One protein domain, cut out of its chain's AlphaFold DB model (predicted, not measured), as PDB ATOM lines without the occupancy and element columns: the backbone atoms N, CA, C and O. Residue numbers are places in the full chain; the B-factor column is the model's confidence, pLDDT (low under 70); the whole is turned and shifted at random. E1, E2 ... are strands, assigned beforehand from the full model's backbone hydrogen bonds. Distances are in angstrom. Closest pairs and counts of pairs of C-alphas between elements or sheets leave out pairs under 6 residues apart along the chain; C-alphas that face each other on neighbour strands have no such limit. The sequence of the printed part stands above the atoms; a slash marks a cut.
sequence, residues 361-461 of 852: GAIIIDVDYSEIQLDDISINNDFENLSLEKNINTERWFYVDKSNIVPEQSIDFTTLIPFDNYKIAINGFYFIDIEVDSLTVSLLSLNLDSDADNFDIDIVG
ATOM      1  N   GLY A 361     -34.924 -41.345  22.587       95.00
ATOM      2  CA  GLY A 361     -34.894 -39.900  22.380       95.00
ATOM      3  C   GLY A 361     -33.487 -39.478  21.972       95.00
ATOM      4  O   GLY A 361     -32.671 -40.316  21.594       95.00
ATOM      5  N   ALA A 362     -33.181 -38.192  22.060       96.31
ATOM      6  CA  ALA A 362     -31.829 -37.684  21.859       96.31
ATOM      7  C   ALA A 362     -31.532 -36.508  22.794       96.31
ATOM      8  O   ALA A 362     -32.431 -35.978  23.447       96.31
ATOM      9  N   ILE A 363     -30.268 -36.086  22.848       96.25
ATOM     10  CA  ILE A 363     -29.834 -34.924  23.631       96.25
ATOM     11  C   ILE A 363     -28.899 -34.030  22.820       96.25
ATOM     12  O   ILE A 363     -28.131 -34.515  21.983       96.25
ATOM     13  N   ILE A 364     -28.929 -32.737  23.127       96.75
ATOM     14  CA  ILE A 364     -27.911 -31.764  22.729       96.75
ATOM     15  C   ILE A 364     -27.593 -30.921  23.968       96.75
ATOM     16  O   ILE A 364     -28.496 -30.335  24.566       96.75
ATOM     17  N   ILE A 365     -26.322 -30.881  24.358       95.81
ATOM     18  CA  ILE A 365     -25.832 -30.168  25.539       95.81
ATOM     19  C   ILE A 365     -24.905 -29.036  25.094       95.81
ATOM     20  O   ILE A 365     -23.948 -29.266  24.356       95.81
ATOM     21  N   ASP A 366     -25.181 -27.826  25.560       95.12
ATOM     22  CA  ASP A 366     -24.282 -26.673  25.503       95.12
ATOM     23  C   ASP A 366     -23.650 -26.502  26.889       95.12
ATOM     24  O   ASP A 366     -24.347 -26.652  27.896       95.12
ATOM     25  N   VAL A 367     -22.342 -26.257  26.952       93.69
ATOM     26  CA  VAL A 367     -21.604 -26.138  28.219       93.69
ATOM     27  C   VAL A 367     -20.749 -24.887  28.156       93.69
ATOM     28  O   VAL A 367     -19.837 -24.819  27.333       93.69
ATOM     29  N   ASP A 368     -21.057 -23.921  29.017       92.38
ATOM     30  CA  ASP A 368     -20.247 -22.730  29.257       92.38
ATOM     31  C   ASP A 368     -19.243 -23.025  30.382       92.38
ATOM     32  O   ASP A 368     -19.585 -23.721  31.344       92.38
ATOM     33  N   TYR A 369     -17.994 -22.598  30.197       91.88
ATOM     34  CA  TYR A 369     -16.864 -22.937  31.067       91.88
ATOM     35  C   TYR A 369     -15.674 -21.992  30.845       91.88
ATOM     36  O   TYR A 369     -15.417 -21.554  29.716       91.88
ATOM     37  N   SER A 370     -14.912 -21.729  31.906       92.12
ATOM     38  CA  SER A 370     -13.908 -20.657  31.945       92.12
ATOM     39  C   SER A 370     -12.465 -21.129  32.159       92.12
ATOM     40  O   SER A 370     -11.541 -20.578  31.545       92.12
ATOM     41  N   GLU A 371     -12.238 -22.163  32.973       90.56
ATOM     42  CA  GLU A 371     -10.909 -22.651  33.365       90.56
ATOM     43  C   GLU A 371     -10.603 -24.058  32.824       90.56
ATOM     44  O   GLU A 371      -9.514 -24.303  32.283       90.56
ATOM     45  N   ILE A 372     -11.535 -25.002  32.983       88.56
ATOM     46  CA  ILE A 372     -11.291 -26.423  32.740       88.56
ATOM     47  C   ILE A 372     -11.184 -26.747  31.252       88.56
ATOM     48  O   ILE A 372     -11.685 -26.059  30.366       88.56
ATOM     49  N   GLN A 373     -10.546 -27.876  30.951       86.94
ATOM     50  CA  GLN A 373     -10.565 -28.440  29.608       86.94
ATOM     51  C   GLN A 373     -11.670 -29.499  29.521       86.94
ATOM     52  O   GLN A 373     -11.570 -30.550  30.153       86.94
ATOM     53  N   LEU A 374     -12.717 -29.242  28.731       86.62
ATOM     54  CA  LEU A 374     -13.748 -30.237  28.411       86.62
ATOM     55  C   LEU A 374     -13.227 -31.236  27.365       86.62
ATOM     56  O   LEU A 374     -13.383 -31.023  26.159       86.62
ATOM     57  N   ASP A 375     -12.590 -32.310  27.837       81.44
ATOM     58  CA  ASP A 375     -12.041 -33.384  26.992       81.44
ATOM     59  C   ASP A 375     -13.027 -34.546  26.774       81.44
ATOM     60  O   ASP A 375     -13.015 -35.155  25.702       81.44
ATOM     61  N   ASP A 376     -13.869 -34.863  27.764       87.06
ATOM     62  CA  ASP A 376     -14.847 -35.960  27.701       87.06
ATOM     63  C   ASP A 376     -16.134 -35.593  28.456       87.06
ATOM     64  O   ASP A 376     -16.096 -35.174  29.618       87.06
ATOM     65  N   ILE A 377     -17.279 -35.788  27.798       93.25
ATOM     66  CA  ILE A 377     -18.607 -35.720  28.409       93.25
ATOM     67  C   ILE A 377     -19.329 -37.026  28.097       93.25
ATOM     68  O   ILE A 377     -19.380 -37.463  26.948       93.25
ATOM     69  N   SER A 378     -19.927 -37.636  29.115       94.81
ATOM     70  CA  SER A 378     -20.750 -38.840  28.967       94.81
ATOM     71  C   SER A 378     -22.064 -38.714  29.728       94.81
ATOM     72  O   SER A 378     -22.170 -37.955  30.691       94.81
ATOM     73  N   ILE A 379     -23.067 -39.490  29.324       95.38
ATOM     74  CA  ILE A 379     -24.271 -39.728  30.123       95.38
ATOM     75  C   ILE A 379     -24.288 -41.172  30.624       95.38
ATOM     76  O   ILE A 379     -23.844 -42.093  29.939       95.38
ATOM     77  N   ASN A 380     -24.768 -41.374  31.846       94.06
ATOM     78  CA  ASN A 380     -24.634 -42.642  32.556       94.06
ATOM     79  C   ASN A 380     -25.922 -43.005  33.298       94.06
ATOM     80  O   ASN A 380     -26.449 -42.178  34.036       94.06
ATOM     81  N   ASN A 381     -26.389 -44.243  33.179       92.31
ATOM     82  CA  ASN A 381     -27.452 -44.798  34.024       92.31
ATOM     83  C   ASN A 381     -26.968 -46.106  34.695       92.31
ATOM     84  O   ASN A 381     -25.780 -46.429  34.662       92.31
ATOM     85  N   ASP A 382     -27.865 -46.874  35.319       87.62
ATOM     86  CA  ASP A 382     -27.520 -48.150  35.981       87.62
ATOM     87  C   ASP A 382     -27.024 -49.257  35.010       87.62
ATOM     88  O   ASP A 382     -26.556 -50.312  35.456       87.62
ATOM     89  N   PHE A 383     -27.139 -49.052  33.692       88.25
ATOM     90  CA  PHE A 383     -26.917 -50.057  32.645       88.25
ATOM     91  C   PHE A 383     -25.894 -49.641  31.576       88.25
ATOM     92  O   PHE A 383     -25.228 -50.509  31.006       88.25
ATOM     93  N   GLU A 384     -25.774 -48.343  31.306       89.94
ATOM     94  CA  GLU A 384     -25.090 -47.758  30.153       89.94
ATOM     95  C   GLU A 384     -24.199 -46.583  30.574       89.94
ATOM     96  O   GLU A 384     -24.553 -45.793  31.448       89.94
ATOM     97  N   ASN A 385     -23.055 -46.458  29.904       92.56
ATOM     98  CA  ASN A 385     -22.209 -45.269  29.889       92.56
ATOM     99  C   ASN A 385     -22.019 -44.908  28.413       92.56
ATOM    100  O   ASN A 385     -21.485 -45.719  27.649       92.56
ATOM    101  N   LEU A 386     -22.523 -43.742  28.025       95.12
ATOM    102  CA  LEU A 386     -22.591 -43.271  26.650       95.12
ATOM    103  C   LEU A 386     -21.770 -41.980  26.537       95.12
ATOM    104  O   LEU A 386     -22.219 -40.916  26.967       95.12
ATOM    105  N   SER A 387     -20.564 -42.070  25.974       94.75
ATOM    106  CA  SER A 387     -19.772 -40.888  25.609       94.75
ATOM    107  C   SER A 387     -20.490 -40.066  24.539       94.75
ATOM    108  O   SER A 387     -21.091 -40.619  23.614       94.75
ATOM    109  N   LEU A 388     -20.405 -38.746  24.656       95.06
ATOM    110  CA  LEU A 388     -20.945 -37.794  23.695       95.06
ATOM    111  C   LEU A 388     -19.856 -37.346  22.713       95.06
ATOM    112  O   LEU A 388     -18.662 -37.385  23.009       95.06
ATOM    113  N   GLU A 389     -20.270 -36.881  21.539       92.44
ATOM    114  CA  GLU A 389     -19.402 -36.238  20.559       92.44
ATOM    115  C   GLU A 389     -19.630 -34.725  20.536       92.44
ATOM    116  O   GLU A 389     -20.766 -34.250  20.562       92.44
ATOM    117  N   LYS A 390     -18.532 -33.973  20.448       91.56
ATOM    118  CA  LYS A 390     -18.513 -32.515  20.318       91.56
ATOM    119  C   LYS A 390     -18.655 -32.100  18.849       91.56
ATOM    120  O   LYS A 390     -17.834 -32.488  18.016       91.56
ATOM    121  N   ASN A 391     -19.636 -31.259  18.524       92.00
ATOM    122  CA  ASN A 391     -19.644 -30.523  17.261       92.00
ATOM    123  C   ASN A 391     -18.498 -29.495  17.288       92.00
ATOM    124  O   ASN A 391     -18.497 -28.580  18.105       92.00
ATOM    125  N   ILE A 392     -17.518 -29.618  16.389       86.25
ATOM    126  CA  ILE A 392     -16.323 -28.754  16.399       86.25
ATOM    127  C   ILE A 392     -16.582 -27.304  15.956       86.25
ATOM    128  O   ILE A 392     -15.702 -26.465  16.134       86.25
ATOM    129  N   ASN A 393     -17.727 -27.010  15.329       87.44
ATOM    130  CA  ASN A 393     -18.076 -25.651  14.901       87.44
ATOM    131  C   ASN A 393     -18.638 -24.809  16.055       87.44
ATOM    132  O   ASN A 393     -18.447 -23.596  16.059       87.44
ATOM    133  N   THR A 394     -19.356 -25.450  16.980       91.56
ATOM    134  CA  THR A 394     -20.190 -24.794  18.005       91.56
ATOM    135  C   THR A 394     -19.917 -25.265  19.424       91.56
ATOM    136  O   THR A 394     -20.516 -24.762  20.362       91.56
ATOM    137  N   GLU A 395     -19.048 -26.259  19.581       91.88
ATOM    138  CA  GLU A 395     -18.621 -26.848  20.848       91.88
ATOM    139  C   GLU A 395     -19.707 -27.596  21.653       91.88
ATOM    140  O   GLU A 395     -19.388 -28.195  22.680       91.88
ATOM    141  N   ARG A 396     -20.938 -27.697  21.127       94.75
ATOM    142  CA  ARG A 396     -22.044 -28.475  21.715       94.75
ATOM    143  C   ARG A 396     -21.869 -29.981  21.571       94.75
ATOM    144  O   ARG A 396     -21.377 -30.469  20.555       94.75
ATOM    145  N   TRP A 397     -22.360 -30.719  22.557       95.88
ATOM    146  CA  TRP A 397     -22.225 -32.165  22.678       95.88
ATOM    147  C   TRP A 397     -23.539 -32.889  22.381       95.88
ATOM    148  O   TRP A 397     -24.608 -32.446  22.788       95.88
ATOM    149  N   PHE A 398     -23.471 -34.022  21.689       96.38
ATOM    150  CA  PHE A 398     -24.624 -34.869  21.369       96.38
ATOM    151  C   PHE A 398     -24.206 -36.342  21.329       96.38
ATOM    152  O   PHE A 398     -23.026 -36.653  21.182       96.38
ATOM    153  N   TYR A 399     -25.147 -37.274  21.462       96.38
ATOM    154  CA  TYR A 399     -24.818 -38.700  21.380       96.38
ATOM    155  C   TYR A 399     -24.745 -39.192  19.934       96.38
ATOM    156  O   TYR A 399     -25.582 -38.840  19.102       96.38
ATOM    157  N   VAL A 400     -23.761 -40.048  19.648       94.75
ATOM    158  CA  VAL A 400     -23.732 -40.850  18.423       94.75
ATOM    159  C   VAL A 400     -22.902 -42.127  18.611       94.75
ATOM    160  O   VAL A 400     -21.703 -42.059  18.882       94.75
ATOM    161  N   ASP A 401     -23.507 -43.298  18.391       93.38
ATOM    162  CA  ASP A 401     -22.758 -44.542  18.173       93.38
ATOM    163  C   ASP A 401     -22.485 -44.746  16.679       93.38
ATOM    164  O   ASP A 401     -23.360 -44.608  15.826       93.38
ATOM    165  N   LYS A 402     -21.231 -45.086  16.382       89.88
ATOM    166  CA  LYS A 402     -20.646 -45.268  15.047       89.88
ATOM    167  C   LYS A 402     -20.089 -46.677  14.859       89.88
ATOM    168  O   LYS A 402     -19.416 -46.946  13.864       89.88
ATOM    169  N   SER A 403     -20.304 -47.561  15.835       89.56
ATOM    170  CA  SER A 403     -19.713 -48.899  15.909       89.56
ATOM    171  C   SER A 403     -20.058 -49.797  14.715       89.56
ATOM    172  O   SER A 403     -19.283 -50.706  14.399       89.56
ATOM    173  N   ASN A 404     -21.162 -49.503  14.020       89.50
ATOM    174  CA  ASN A 404     -21.649 -50.231  12.851       89.50
ATOM    175  C   ASN A 404     -21.311 -49.570  11.498       89.50
ATOM    176  O   ASN A 404     -21.662 -50.126  10.457       89.50
ATOM    177  N   ILE A 405     -20.564 -48.458  11.464       87.81
ATOM    178  CA  ILE A 405     -20.065 -47.887  10.201       87.81
ATOM    179  C   ILE A 405     -18.971 -48.802   9.632       87.81
ATOM    180  O   ILE A 405     -17.920 -49.013  10.244       87.81
ATOM    181  N   VAL A 406     -19.201 -49.344   8.431       87.62
ATOM    182  CA  VAL A 406     -18.282 -50.277   7.765       87.62
ATOM    183  C   VAL A 406     -17.748 -49.661   6.465       87.62
ATOM    184  O   VAL A 406     -18.517 -49.539   5.505       87.62
ATOM    185  N   PRO A 407     -16.434 -49.357   6.368       86.00
ATOM    186  CA  PRO A 407     -15.826 -48.749   5.184       86.00
ATOM    187  C   PRO A 407     -16.213 -49.425   3.862       86.00
ATOM    188  O   PRO A 407     -16.262 -50.658   3.747       86.00
ATOM    189  N   GLU A 408     -16.504 -48.582   2.870       81.25
ATOM    190  CA  GLU A 408     -17.048 -48.916   1.544       81.25
ATOM    191  C   GLU A 408     -18.377 -49.723   1.519       81.25
ATOM    192  O   GLU A 408     -18.803 -50.119   0.429       81.25
ATOM    193  N   GLN A 409     -19.042 -49.982   2.657       82.19
ATOM    194  CA  GLN A 409     -20.177 -50.924   2.755       82.19
ATOM    195  C   GLN A 409     -21.462 -50.364   3.379       82.19
ATOM    196  O   GLN A 409     -22.523 -50.582   2.796       82.19
ATOM    197  N   SER A 410     -21.393 -49.697   4.533       84.19
ATOM    198  CA  SER A 410     -22.561 -49.086   5.187       84.19
ATOM    199  C   SER A 410     -22.173 -47.904   6.075       84.19
ATOM    200  O   SER A 410     -21.049 -47.842   6.575       84.19
ATOM    201  N   ILE A 411     -23.095 -46.952   6.239       84.44
ATOM    202  CA  ILE A 411     -22.958 -45.804   7.147       84.44
ATOM    203  C   ILE A 411     -24.103 -45.900   8.167       84.44
ATOM    204  O   ILE A 411     -24.995 -45.058   8.209       84.44
ATOM    205  N   ASP A 412     -24.086 -46.990   8.937       88.44
ATOM    206  CA  ASP A 412     -25.060 -47.263   9.994       88.44
ATOM    207  C   ASP A 412     -24.568 -46.662  11.321       88.44
ATOM    208  O   ASP A 412     -23.441 -46.915  11.751       88.44
ATOM    209  N   PHE A 413     -25.396 -45.825  11.938       90.75
ATOM    210  CA  PHE A 413     -25.121 -45.114  13.185       90.75
ATOM    211  C   PHE A 413     -26.424 -44.907  13.956       90.75
ATOM    212  O   PHE A 413     -27.504 -44.888  13.373       90.75
ATOM    213  N   THR A 414     -26.355 -44.650  15.256       93.38
ATOM    214  CA  THR A 414     -27.527 -44.146  15.982       93.38
ATOM    215  C   THR A 414     -27.173 -42.890  16.749       93.38
ATOM    216  O   THR A 414     -26.163 -42.839  17.446       93.38
ATOM    217  N   THR A 415     -28.004 -41.865  16.591       95.19
ATOM    218  CA  THR A 415     -27.996 -40.640  17.406       95.19
ATOM    219  C   THR A 415     -28.936 -40.748  18.606       95.19
ATOM    220  O   THR A 415     -29.054 -39.815  19.399       95.19
ATOM    221  N   LEU A 416     -29.618 -41.890  18.741       95.06
ATOM    222  CA  LEU A 416     -30.686 -42.086  19.702       95.06
ATOM    223  C   LEU A 416     -30.199 -42.777  20.975       95.06
ATOM    224  O   LEU A 416     -29.471 -43.768  20.938       95.06
ATOM    225  N   ILE A 417     -30.669 -42.262  22.104       95.19
ATOM    226  CA  ILE A 417     -30.406 -42.753  23.456       95.19
ATOM    227  C   ILE A 417     -31.684 -43.434  23.969       95.19
ATOM    228  O   ILE A 417     -32.771 -42.883  23.764       95.19
ATOM    229  N   PRO A 418     -31.603 -44.593  24.646       93.50
ATOM    230  CA  PRO A 418     -32.763 -45.207  25.284       93.50
ATOM    231  C   PRO A 418     -33.484 -44.275  26.273       93.50
ATOM    232  O   PRO A 418     -32.879 -43.452  26.948       93.50
ATOM    233  N   PHE A 419     -34.799 -44.433  26.392       91.06
ATOM    234  CA  PHE A 419     -35.612 -43.739  27.388       91.06
ATOM    235  C   PHE A 419     -35.229 -44.206  28.799       91.06
ATOM    236  O   PHE A 419     -35.565 -45.332  29.186       91.06
ATOM    237  N   ASP A 420     -34.550 -43.345  29.559       93.62
ATOM    238  CA  ASP A 420     -34.257 -43.526  30.983       93.62
ATOM    239  C   ASP A 420     -33.844 -42.192  31.644       93.62
ATOM    240  O   ASP A 420     -33.736 -41.146  30.997       93.62
ATOM    241  N   ASN A 421     -33.591 -42.240  32.951       93.88
ATOM    242  CA  ASN A 421     -32.925 -41.178  33.697       93.88
ATOM    243  C   ASN A 421     -31.411 -41.428  33.685       93.88
ATOM    244  O   ASN A 421     -30.946 -42.500  34.079       93.88
ATOM    245  N   TYR A 422     -30.644 -40.426  33.267       94.62
ATOM    246  CA  TYR A 422     -29.188 -40.468  33.179       94.62
ATOM    247  C   TYR A 422     -28.554 -39.404  34.083       94.62
ATOM    248  O   TYR A 422     -29.180 -38.417  34.456       94.62
ATOM    249  N   LYS A 423     -27.274 -39.585  34.396       93.56
ATOM    250  CA  LYS A 423     -26.397 -38.589  35.007       93.56
ATOM    251  C   LYS A 423     -25.365 -38.134  33.994       93.56
ATOM    252  O   LYS A 423     -24.668 -38.970  33.415       93.56
ATOM    253  N   ILE A 424     -25.248 -36.827  33.814       92.94
ATOM    254  CA  ILE A 424     -24.188 -36.220  33.013       92.94
ATOM    255  C   ILE A 424     -22.902 -36.289  33.832       92.94
ATOM    256  O   ILE A 424     -22.892 -35.960  35.024       92.94
ATOM    257  N   ALA A 425     -21.833 -36.744  33.187       91.75
ATOM    258  CA  ALA A 425     -20.495 -36.756  33.735       91.75
ATOM    259  C   ALA A 425     -19.558 -35.928  32.851       91.75
ATOM    260  O   ALA A 425     -19.357 -36.267  31.684       91.75
ATOM    261  N   ILE A 426     -18.981 -34.868  33.419       90.19
ATOM    262  CA  ILE A 426     -17.946 -34.033  32.795       90.19
ATOM    263  C   ILE A 426     -16.598 -34.480  33.352       90.19
ATOM    264  O   ILE A 426     -16.442 -34.601  34.566       90.19
ATOM    265  N   ASN A 427     -15.642 -34.799  32.475       85.94
ATOM    266  CA  ASN A 427     -14.296 -35.262  32.843       85.94
ATOM    267  C   ASN A 427     -14.276 -36.443  33.854       85.94
ATOM    268  O   ASN A 427     -13.285 -36.677  34.547       85.94
ATOM    269  N   GLY A 428     -15.366 -37.221  33.918       82.56
ATOM    270  CA  GLY A 428     -15.558 -38.354  34.833       82.56
ATOM    271  C   GLY A 428     -16.265 -38.043  36.163       82.56
ATOM    272  O   GLY A 428     -16.522 -38.978  36.927       82.56
ATOM    273  N   PHE A 429     -16.613 -36.784  36.435       83.50
ATOM    274  CA  PHE A 429     -17.344 -36.352  37.630       83.50
ATOM    275  C   PHE A 429     -18.843 -36.199  37.355       83.50
ATOM    276  O   PHE A 429     -19.227 -35.608  36.352       83.50
ATOM    277  N   TYR A 430     -19.696 -36.719  38.245       76.31
ATOM    278  CA  TYR A 430     -21.157 -36.758  38.079       76.31
ATOM    279  C   TYR A 430     -21.832 -35.643  38.876       76.31
ATOM    280  O   TYR A 430     -21.678 -35.601  40.096       76.31
ATOM    281  N   PHE A 431     -22.634 -34.808  38.213       75.62
ATOM    282  CA  PHE A 431     -23.137 -33.561  38.806       75.62
ATOM    283  C   PHE A 431     -24.629 -33.291  38.524       75.62
ATOM    284  O   PHE A 431     -25.327 -32.837  39.428       75.62
ATOM    285  N   ILE A 432     -25.162 -33.637  37.341       85.12
ATOM    286  CA  ILE A 432     -26.562 -33.338  36.960       85.12
ATOM    287  C   ILE A 432     -27.328 -34.588  36.506       85.12
ATOM    288  O   ILE A 432     -26.824 -35.382  35.712       85.12
ATOM    289  N   ASP A 433     -28.562 -34.737  37.000       90.44
ATOM    290  CA  ASP A 433     -29.557 -35.699  36.506       90.44
ATOM    291  C   ASP A 433     -30.297 -35.126  35.276       90.44
ATOM    292  O   ASP A 433     -30.718 -33.969  35.287       90.44
ATOM    293  N   ILE A 434     -30.494 -35.939  34.235       92.19
ATOM    294  CA  ILE A 434     -31.244 -35.610  33.012       92.19
ATOM    295  C   ILE A 434     -32.209 -36.751  32.658       92.19
ATOM    296  O   ILE A 434     -31.843 -37.926  32.694       92.19
ATOM    297  N   GLU A 435     -33.445 -36.416  32.291       91.81
ATOM    298  CA  GLU A 435     -34.416 -37.367  31.736       91.81
ATOM    299  C   GLU A 435     -34.353 -37.311  30.200       91.81
ATOM    300  O   GLU A 435     -34.430 -36.235  29.596       91.81
ATOM    301  N   VAL A 436     -34.165 -38.470  29.560       92.44
ATOM    302  CA  VAL A 436     -34.244 -38.609  28.100       92.44
ATOM    303  C   VAL A 436     -35.614 -39.177  27.772       92.44
ATOM    304  O   VAL A 436     -35.861 -40.367  27.968       92.44
ATOM    305  N   ASP A 437     -36.511 -38.316  27.303       89.88
ATOM    306  CA  ASP A 437     -37.895 -38.679  27.016       89.88
ATOM    307  C   ASP A 437     -38.045 -39.462  25.695       89.88
ATOM    308  O   ASP A 437     -37.192 -39.453  24.805       89.88
ATOM    309  N   SER A 438     -39.150 -40.200  25.561       90.31
ATOM    310  CA  SER A 438     -39.413 -40.988  24.352       90.31
ATOM    311  C   SER A 438     -39.827 -40.086  23.195       90.31
ATOM    312  O   SER A 438     -40.896 -39.477  23.249       90.31
ATOM    313  N   LEU A 439     -39.086 -40.161  22.088       91.00
ATOM    314  CA  LEU A 439     -39.353 -39.426  20.854       91.00
ATOM    315  C   LEU A 439     -39.262 -37.896  21.050       91.00
ATOM    316  O   LEU A 439     -40.105 -37.155  20.548       91.00
ATOM    317  N   THR A 440     -38.251 -37.437  21.791       92.69
ATOM    318  CA  THR A 440     -37.946 -36.016  22.047       92.69
ATOM    319  C   THR A 440     -36.452 -35.726  21.869       92.69
ATOM    320  O   THR A 440     -35.637 -36.652  21.808       92.69
ATOM    321  N   VAL A 441     -36.085 -34.441  21.817       95.06
ATOM    322  CA  VAL A 441     -34.685 -33.990  21.862       95.06
ATOM    323  C   VAL A 441     -34.491 -33.070  23.067       95.06
ATOM    324  O   VAL A 441     -34.950 -31.930  23.061       95.06
ATOM    325  N   SER A 442     -33.802 -33.542  24.107       93.94
ATOM    326  CA  SER A 442     -33.523 -32.734  25.300       93.94
ATOM    327  C   SER A 442     -32.403 -31.727  25.008       93.94
ATOM    328  O   SER A 442     -31.252 -32.117  24.801       93.94
ATOM    329  N   LEU A 443     -32.735 -30.432  24.994       94.38
ATOM    330  CA  LEU A 443     -31.790 -29.323  24.806       94.38
ATOM    331  C   LEU A 443     -31.393 -28.734  26.165       94.38
ATOM    332  O   LEU A 443     -32.215 -28.090  26.817       94.38
ATOM    333  N   LEU A 444     -30.145 -28.932  26.590       94.06
ATOM    334  CA  LEU A 444     -29.669 -28.550  27.923       94.06
ATOM    335  C   LEU A 444     -28.500 -27.562  27.856       94.06
ATOM    336  O   LEU A 444     -27.473 -27.873  27.267       94.06
ATOM    337  N   SER A 445     -28.643 -26.404  28.498       93.75
ATOM    338  CA  SER A 445     -27.525 -25.495  28.767       93.75
ATOM    339  C   SER A 445     -27.007 -25.754  30.178       93.75
ATOM    340  O   SER A 445     -27.799 -25.855  31.121       93.75
ATOM    341  N   LEU A 446     -25.692 -25.891  30.296       92.31
ATOM    342  CA  LEU A 446     -24.949 -26.012  31.538       92.31
ATOM    343  C   LEU A 446     -24.013 -24.815  31.639       92.31
ATOM    344  O   LEU A 446     -23.287 -24.542  30.689       92.31
ATOM    345  N   ASN A 447     -24.018 -24.136  32.778       92.19
ATOM    346  CA  ASN A 447     -22.964 -23.198  33.125       92.19
ATOM    347  C   ASN A 447     -22.138 -23.819  34.251       92.19
ATOM    348  O   ASN A 447     -22.725 -24.414  35.160       92.19
ATOM    349  N   LEU A 448     -20.817 -23.749  34.132       92.31
ATOM    350  CA  LEU A 448     -19.869 -24.193  35.154       92.31
ATOM    351  C   LEU A 448     -19.240 -23.016  35.921       92.31
ATOM    352  O   LEU A 448     -18.575 -23.283  36.911       92.31
ATOM    353  N   ASP A 449     -19.481 -21.783  35.456       93.25
ATOM    354  CA  ASP A 449     -19.053 -20.481  35.997       93.25
ATOM    355  C   ASP A 449     -20.308 -19.580  36.111       93.25
ATOM    356  O   ASP A 449     -20.616 -18.717  35.277       93.25
ATOM    357  N   SER A 450     -21.165 -19.910  37.075       93.56
ATOM    358  CA  SER A 450     -22.527 -19.401  37.260       93.56
ATOM    359  C   SER A 450     -22.593 -17.967  37.783       93.56
ATOM    360  O   SER A 450     -23.612 -17.299  37.550       93.56
ATOM    361  N   ASP A 451     -21.547 -17.472  38.448       93.50
ATOM    362  CA  ASP A 451     -21.435 -16.071  38.877       93.50
ATOM    363  C   ASP A 451     -20.548 -15.184  37.973       93.50
ATOM    364  O   ASP A 451     -20.665 -13.951  38.044       93.50
ATOM    365  N   ALA A 452     -19.837 -15.788  37.010       94.56
ATOM    366  CA  ALA A 452     -19.029 -15.152  35.967       94.56
ATOM    367  C   ALA A 452     -17.702 -14.524  36.447       94.56
ATOM    368  O   ALA A 452     -17.257 -13.500  35.896       94.56
ATOM    369  N   ASP A 453     -17.054 -15.124  37.446       93.75
ATOM    370  CA  ASP A 453     -15.741 -14.710  37.949       93.75
ATOM    371  C   ASP A 453     -14.536 -15.326  37.201       93.75
ATOM    372  O   ASP A 453     -13.410 -14.818  37.323       93.75
ATOM    373  N   ASN A 454     -14.800 -16.246  36.261       94.69
ATOM    374  CA  ASN A 454     -13.859 -16.991  35.409       94.69
ATOM    375  C   ASN A 454     -13.194 -18.224  36.059       94.69
ATOM    376  O   ASN A 454     -12.196 -18.715  35.512       94.69
ATOM    377  N   PHE A 455     -13.729 -18.742  37.160       94.31
ATOM    378  CA  PHE A 455     -13.382 -20.049  37.717       94.31
ATOM    379  C   PHE A 455     -14.566 -21.013  37.561       94.31
ATOM    380  O   PHE A 455     -15.717 -20.604  37.598       94.31
ATOM    381  N   ASP A 456     -14.287 -22.295  37.309       93.25
ATOM    382  CA  ASP A 456     -15.352 -23.301  37.208       93.25
ATOM    383  C   ASP A 456     -15.556 -24.016  38.552       93.25
ATOM    384  O   ASP A 456     -14.589 -24.254  39.284       93.25
ATOM    385  N   ILE A 457     -16.784 -24.465  38.813       91.25
ATOM    386  CA  ILE A 457     -17.187 -25.204  40.016       91.25
ATOM    387  C   ILE A 457     -16.341 -26.472  40.295       91.25
ATOM    388  O   ILE A 457     -16.103 -27.321  39.421       91.25
ATOM    389  N   ASP A 458     -15.926 -26.651  41.554       88.25
ATOM    390  CA  ASP A 458     -15.035 -27.722  42.031       88.25
ATOM    391  C   ASP A 458     -15.495 -29.140  41.654       88.25
ATOM    392  O   ASP A 458     -14.687 -30.002  41.288       88.25
ATOM    393  N   ILE A 459     -16.805 -29.392  41.704       85.25
ATOM    394  CA  ILE A 459     -17.392 -30.730  41.604       85.25
ATOM    395  C   ILE A 459     -17.149 -31.392  40.243       85.25
ATOM    396  O   ILE A 459     -17.170 -32.622  40.160       85.25
ATOM    397  N   VAL A 460     -16.892 -30.610  39.188       85.81
ATOM    398  CA  VAL A 460     -16.532 -31.105  37.842       85.81
ATOM    399  C   VAL A 460     -15.024 -31.066  37.556       85.81
ATOM    400  O   VAL A 460     -14.591 -31.393  36.447       85.81
ATOM    401  N   GLY A 461     -14.216 -30.720  38.561       86.25
ATOM    402  CA  GLY A 461     -12.767 -30.565  38.459       86.25
ATOM    403  C   GLY A 461     -12.305 -29.146  38.125       86.25
ATOM    404  O   GLY A 461     -11.170 -29.000  37.666       86.25
TER     405      GLY A 461
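What this domain is: This is residues 361 to 461 of the 852 residues of an uncharacterized protein of Candidatus Pacearchaeota archaeon (UniProt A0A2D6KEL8). A single sheet of seven strands curls like part of a barrel and folds back on itself, with E6, E5, E2 and E3 facing E1 and E7 across the hinge strand E4. A long loop between E4 and E5, residues 400 to 419, extends at one end of the longest axis, and the closing stretch, residues 448 to 461, lies at the other. The printed part has 101 residues, with no named helix and seven named strands, E1 to E7 along the chain; the sheet is mixed, in the order E6, E5, E2, E3, E4, E1, E7. The class is all strand, though 43 of the 101 residues are in named strands. The whole is compact, with a radius of gyration of the C-alphas of 14.7 A, and elongated, spanning 50 by 28 by 21 A.

How they stand to each other: E1, residues 361 to 368, is parallel to the edge strand E7, residues 441 to 447, at 17 degrees, with N 364 and O 442 2.9 A apart. E2, residues 377 to 380, and E3, residues 385 to 390, form a hairpin, with N 388 and O 377 2.8 A apart. E3 and E4, residues 397 to 399, form another, with N 389 and O 398 2.8 A apart. E3 is staggered, pairing with E2 over residues 385 to 387 and with E4 over 388 to 390. E2, E3 and E4 are a meander, each strand the antiparallel neighbour of the one before. E4 is antiparallel to E1, with N 365 and O 397 2.8 A apart; E1 to E4 form a Greek key, a meander whose last strand is the antiparallel neighbour of the strand before the meander. E5, residues 420 to 426, is antiparallel to E2, with N 423 and O 380 2.7 A apart, and E2 to E5 form a second Greek key. E5 forms a hairpin with the edge strand E6, residues 429 to 436, with N 422 and O 434 2.8 A apart. E6 bends by 62 degrees at residue 432. The closest C-alphas of E1 and E6, Gly 361 and Val 436, are 5.9 A apart, while E5 and E7 are apart.

Where its parts are: E1 begins at C-alpha 361, (-34.894, -39.900, 22.380), and is 23.6 A long from first to last C-alpha. E2 measures 10.1 A, E3 16.4 A, E4 7.1 A, E5 19.0 A, and E6 and E7 19.5 A each. E7 ends at C-alpha 447, (-22.964, -23.198, 33.125).

The domain as a whole: The C-alphas of Gln 409 and Asp 453 are the two farthest apart, at 50.7 A. The link from E4 to E5 is long, and in it residues 405 to 406 pair antiparallel with 410 to 411. The printed part has no cut; its mean pLDDT is 91.0, and no printed residue is under 70.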